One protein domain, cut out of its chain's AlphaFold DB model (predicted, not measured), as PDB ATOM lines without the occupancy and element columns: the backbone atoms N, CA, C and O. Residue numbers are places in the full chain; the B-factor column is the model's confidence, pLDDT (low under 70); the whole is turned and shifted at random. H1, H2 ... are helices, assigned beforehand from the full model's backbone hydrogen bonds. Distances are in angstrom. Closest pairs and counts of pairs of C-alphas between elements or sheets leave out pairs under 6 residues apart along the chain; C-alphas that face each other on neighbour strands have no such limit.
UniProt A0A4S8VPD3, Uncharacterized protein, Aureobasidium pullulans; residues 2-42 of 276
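AT A GLANCE: This is residues 2 to 42 of the 276 residues of an uncharacterized protein of Aureobasidium pullulans (UniProt A0A4S8VPD3). Two helices, H1 and H3, run side by side at a slant and the same way, and the chain between them folds back from the end of H1 to a single short turn of helix, H2, near the start of H3. The far end of H3 and the tail after it, residues 37 to 42, stick out. The printed part has 41 residues with three named helices, in the order H1, H2, H3, and no named strand; its class is all helix. The whole is compact, with a radius of gyration of the C-alphas of 9.7 A, and its outline is elongated, spanning 28 by 17 by 15 A.

IN THESE COORDINATES: H1, residues 4 to 13, begins with C-alpha 4 at (184.789, 89.358, 139.803) and is 14.3 A from first to last C-alpha. H2, residues 20 to 23, measures 5.0 A. H3, residues 26 to 38, measures 18.6 A and ends with C-alpha 38 at (175.790, 103.234, 126.660).

HOW THE PARTS SIT: H1 and H3 touch, and their closest C-alphas, those of Arg 4 and Arg 26, are 6.2 A apart. They run the same way at a tilt of 35.3 degrees, only just steep. H1 and H2 are close but not clearly touching; their closest C-alphas, those of Leu 8 and Ser 23, are 7.5 A apart. H2 and H3 only just touch, with 3 pairs of C-alphas within 8 A, and touch only at the corner by their link. H3 touches H2 with residues 28 to 29 alone; the closest C-alphas are those of Asp 22 and Lys 28, 5.9 A apart. In H1 and H3 every O i to N i+4 pair is within hydrogen-bond range; H2 is too short for such a pair.

THE WHOLE: The two C-alphas farthest apart, those of Ser 21 and Leu 42, are 29.7 A apart. The printed part has no cut. The link from H1 to H2 is short, and that from H2 to H3 is tight. The mean pLDDT of the printed part is 85.7, and residue 2 alone is under 70.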
ATOM      1  N   THR A   2     183.697  85.410 133.018       58.56
ATOM      2  CA  THR A   2     184.636  86.423 133.552       58.56
ATOM      3  C   THR A   2     184.556  86.455 135.084       58.56
ATOM      4  O   THR A   2     183.450  86.385 135.627       58.56
ATOM      5  N   GLY A   3     185.672  86.505 135.806       78.31
ATOM      6  CA  GLY A   3     185.709  86.564 137.275       78.31
ATOM      7  C   GLY A   3     185.311  87.940 137.828       78.31
ATOM      8  O   GLY A   3     185.274  88.921 137.090       78.31
ATOM      9  N   ARG A   4     185.014  88.048 139.137       81.31
ATOM     10  CA  ARG A   4     184.789  89.358 139.803       81.31
ATOM     11  C   ARG A   4     186.012  90.268 139.641       81.31
ATOM     12  O   ARG A   4     185.854  91.448 139.345       81.31
ATOM     13  N   GLN A   5     187.210  89.694 139.755       83.62
ATOM     14  CA  GLN A   5     188.474  90.407 139.584       83.62
ATOM     15  C   GLN A   5     188.643  91.008 138.183       83.62
ATOM     16  O   GLN A   5     189.154  92.118 138.054       83.62
ATOM     17  N   ASP A   6     188.165  90.321 137.143       85.94
ATOM     18  CA  ASP A   6     188.229  90.827 135.767       85.94
ATOM     19  C   ASP A   6     187.327  92.052 135.586       85.94
ATOM     20  O   ASP A   6     187.694  93.011 134.913       85.94
ATOM     21  N   ILE A   7     186.150  92.036 136.220       87.88
ATOM     22  CA  ILE A   7     185.186  93.142 136.173       87.88
ATOM     23  C   ILE A   7     185.742  94.363 136.917       87.88
ATOM     24  O   ILE A   7     185.663  95.475 136.401       87.88
ATOM     25  N   LEU A   8     186.341  94.163 138.096       87.94
ATOM     26  CA  LEU A   8     186.973  95.246 138.858       87.94
ATOM     27  C   LEU A   8     188.177  95.833 138.111       87.94
ATOM     28  O   LEU A   8     188.280  97.050 137.983       87.94
ATOM     29  N   SER A   9     189.024  94.979 137.531       88.94
ATOM     30  CA  SER A   9     190.127  95.417 136.666       88.94
ATOM     31  C   SER A   9     189.618  96.229 135.471       88.94
ATOM     32  O   SER A   9     190.204  97.248 135.121       88.94
ATOM     33  N   ALA A  10     188.507  95.820 134.848       87.62
ATOM     34  CA  ALA A  10     187.910  96.549 133.732       87.62
ATOM     35  C   ALA A  10     187.368  97.927 134.146       87.62
ATOM     36  O   ALA A  10     187.576  98.895 133.414       87.62
ATOM     37  N   LEU A  11     186.716  98.032 135.309       90.38
ATOM     38  CA  LEU A  11     186.260  99.310 135.867       90.38
ATOM     39  C   LEU A  11     187.442 100.247 136.141       90.38
ATOM     40  O   LEU A  11     187.418 101.399 135.709       90.38
ATOM     41  N   GLN A  12     188.501  99.732 136.773       90.75
ATOM     42  CA  GLN A  12     189.717 100.491 137.068       90.75
ATOM     43  C   GLN A  12     190.415 100.970 135.789       90.75
ATOM     44  O   GLN A  12     190.735 102.151 135.667       90.75
ATOM     45  N   ASN A  13     190.595 100.084 134.805       87.44
ATOM     46  CA  ASN A  13     191.221 100.419 133.522       87.44
ATOM     47  C   ASN A  13     190.447 101.496 132.751       87.44
ATOM     48  O   ASN A  13     191.041 102.257 131.992       87.44
ATOM     49  N   ARG A  14     189.125 101.557 132.938       85.62
ATOM     50  CA  ARG A  14     188.239 102.551 132.318       85.62
ATOM     51  C   ARG A  14     187.997 103.776 133.196       85.62
ATOM     52  O   ARG A  14     187.227 104.642 132.792       85.62
ATOM     53  N   GLN A  15     188.627 103.836 134.371       88.75
ATOM     54  CA  GLN A  15     188.476 104.917 135.349       88.75
ATOM     55  C   GLN A  15     187.006 105.180 135.729       88.75
ATOM     56  O   GLN A  15     186.600 106.315 135.963       88.75
ATOM     57  N   ILE A  16     186.190 104.122 135.786       89.25
ATOM     58  CA  ILE A  16     184.782 104.215 136.179       89.25
ATOM     59  C   ILE A  16     184.711 104.173 137.704       89.25
ATOM     60  O   ILE A  16     185.032 103.155 138.318       89.25
ATOM     61  N   ALA A  17     184.281 105.278 138.310       87.00
ATOM     62  CA  ALA A  17     184.079 105.358 139.749       87.00
ATOM     63  C   ALA A  17     182.881 104.494 140.179       87.00
ATOM     64  O   ALA A  17     181.789 104.593 139.617       87.00
ATOM     65  N   ILE A  18     183.091 103.660 141.194       88.81
ATOM     66  CA  ILE A  18     182.055 102.869 141.858       88.81
ATOM     67  C   ILE A  18     182.301 102.938 143.367       88.81
ATOM     68  O   ILE A  18     183.453 102.990 143.796       88.81
ATOM     69  N   SER A  19     181.237 102.986 144.169       87.94
ATOM     70  CA  SER A  19     181.377 103.006 145.629       87.94
ATOM     71  C   SER A  19     181.940 101.673 146.140       87.94
ATOM     72  O   SER A  19     181.753 100.630 145.505       87.94
ATOM     73  N   GLU A  20     182.618 101.679 147.292       81.94
ATOM     74  CA  GLU A  20     183.179 100.450 147.877       81.94
ATOM     75  C   GLU A  20     182.087  99.403 148.141       81.94
ATOM     76  O   GLU A  20     182.259  98.239 147.780       81.94
ATOM     77  N   SER A  21     180.922  99.825 148.640       81.56
ATOM     78  CA  SER A  21     179.775  98.943 148.884       81.56
ATOM     79  C   SER A  21     179.164  98.382 147.593       81.56
ATOM     80  O   SER A  21     178.722  97.233 147.557       81.56
ATOM     81  N   ASP A  22     179.172  99.145 146.497       82.00
ATOM     82  CA  ASP A  22     178.700  98.660 145.197       82.00
ATOM     83  C   ASP A  22     179.721  97.742 144.512       82.00
ATOM     84  O   ASP A  22     179.324  96.832 143.780       82.00
ATOM     85  N   SER A  23     181.015  97.922 144.800       80.81
ATOM     86  CA  SER A  23     182.114  97.093 144.282       80.81
ATOM     87  C   SER A  23     182.075  95.639 144.788       80.81
ATOM     88  O   SER A  23     182.655  94.725 144.178       80.81
ATOM     89  N   GLU A  24     181.358  95.400 145.891       84.12
ATOM     90  CA  GLU A  24     181.097  94.068 146.436       84.12
ATOM     91  C   GLU A  24     180.092  93.270 145.606       84.12
ATOM     92  O   GLU A  24     180.179  92.040 145.519       84.12
ATOM     93  N   SER A  25     179.185  93.962 144.912       87.88
ATOM     94  CA  SER A  25     178.166  93.338 144.080       87.88
ATOM     95  C   SER A  25     178.618  93.220 142.628       87.88
ATOM     96  O   SER A  25     178.641  94.181 141.861       87.88
ATOM     97  N   ARG A  26     178.860  91.980 142.188       87.19
ATOM     98  CA  ARG A  26     179.169  91.660 140.783       87.19
ATOM     99  C   ARG A  26     178.135  92.224 139.798       87.19
ATOM    100  O   ARG A  26     178.499  92.598 138.684       87.19
ATOM    101  N   PHE A  27     176.860  92.246 140.189       89.50
ATOM    102  CA  PHE A  27     175.780  92.788 139.366       89.50
ATOM    103  C   PHE A  27     175.925  94.301 139.184       89.50
ATOM    104  O   PHE A  27     175.905  94.775 138.052       89.50
ATOM    105  N   LYS A  28     176.158  95.045 140.273       90.69
ATOM    106  CA  LYS A  28     176.338  96.500 140.219       90.69
ATOM    107  C   LYS A  28     177.585  96.892 139.426       90.69
ATOM    108  O   LYS A  28     177.508  97.779 138.581       90.69
ATOM    109  N   CYS A  29     178.689  96.161 139.593       89.75
ATOM    110  CA  CYS A  29     179.893  96.365 138.786       89.75
ATOM    111  C   CYS A  29     179.645  96.160 137.282       89.75
ATOM    112  O   CYS A  29     180.154  96.918 136.459       89.75
ATOM    113  N   ARG A  30     178.851  95.146 136.904       90.19
ATOM    114  CA  ARG A  30     178.453  94.934 135.502       90.19
ATOM    115  C   ARG A  30     177.560  96.052 134.985       90.19
ATOM    116  O   ARG A  30     177.818  96.557 133.901       90.19
ATOM    117  N   LEU A  31     176.563  96.453 135.767       91.00
ATOM    118  CA  LEU A  31     175.654  97.531 135.393       91.00
ATOM    119  C   LEU A  31     176.410  98.849 135.172       91.00
ATOM    120  O   LEU A  31     176.127  99.557 134.212       91.00
ATOM    121  N   ALA A  32     177.409  99.152 136.005       90.50
ATOM    122  CA  ALA A  32     178.265 100.322 135.830       90.50
ATOM    123  C   ALA A  32     179.045 100.283 134.501       90.50
ATOM    124  O   ALA A  32     179.099 101.288 133.794       90.50
ATOM    125  N   LEU A  33     179.594  99.120 134.121       89.50
ATOM    126  CA  LEU A  33     180.237  98.941 132.813       89.50
ATOM    127  C   LEU A  33     179.243  99.118 131.659       89.50
ATOM    128  O   LEU A  33     179.550  99.824 130.703       89.50
ATOM    129  N   GLU A  34     178.051  98.529 131.757       89.56
ATOM    130  CA  GLU A  34     177.011  98.644 130.728       89.56
ATOM    131  C   GLU A  34     176.516 100.087 130.559       89.56
ATOM    132  O   GLU A  34     176.285 100.542 129.438       89.56
ATOM    133  N   LEU A  35     176.366 100.830 131.657       89.75
ATOM    134  CA  LEU A  35     176.018 102.251 131.617       89.75
ATOM    135  C   LEU A  35     177.127 103.070 130.955       89.75
ATOM    136  O   LEU A  35     176.829 103.887 130.086       89.75
ATOM    137  N   ALA A  36     178.388 102.808 131.304       87.31
ATOM    138  CA  ALA A  36     179.533 103.453 130.669       87.31
ATOM    139  C   ALA A  36     179.646 103.114 129.170       87.31
ATOM    140  O   ALA A  36     180.070 103.954 128.381       87.31
ATOM    141  N   ASP A  37     179.254 101.908 128.755       85.00
ATOM    142  CA  ASP A  37     179.184 101.527 127.338       85.00
ATOM    143  C   ASP A  37     178.062 102.265 126.598       85.00
ATOM    144  O   ASP A  37     178.243 102.682 125.454       85.00
ATOM    145  N   LYS A  38     176.910 102.479 127.247       84.38
ATOM    146  CA  LYS A  38     175.790 103.234 126.660       84.38
ATOM    147  C   LYS A  38     176.115 104.710 126.455       84.38
ATOM    148  O   LYS A  38     175.660 105.284 125.467       84.38
ATOM    149  N   THR A  39     176.873 105.312 127.371       84.38
ATOM    150  CA  THR A  39     177.270 106.728 127.315       84.38
ATOM    151  C   THR A  39     178.565 106.965 126.538       84.38
ATOM    152  O   THR A  39     178.959 108.117 126.352       84.38
ATOM    153  N   ALA A  40     179.223 105.905 126.060       80.75
ATOM    154  CA  ALA A  40     180.434 106.022 125.265       80.75
ATOM    155  C   ALA A  40     180.166 106.818 123.979       80.75
ATOM    156  O   ALA A  40     179.303 106.471 123.172       80.75
ATOM    157  N   THR A  41     180.955 107.872 123.772       77.25
ATOM    158  CA  THR A  41     180.868 108.754 122.598       77.25
ATOM    159  C   THR A  41     181.358 108.083 121.318       77.25
ATOM    160  O   THR A  41     180.934 108.452 120.226       77.25
ATOM    161  N   LEU A  42     182.234 107.081 121.442       81.62
ATOM    162  CA  LEU A  42     182.802 106.343 120.322       81.62
ATOM    163  C   LEU A  42     182.444 104.861 120.421       81.62
ATOM    164  O   LEU A  42     183.011 104.116 121.222       81.62
TER     165      LEU A  42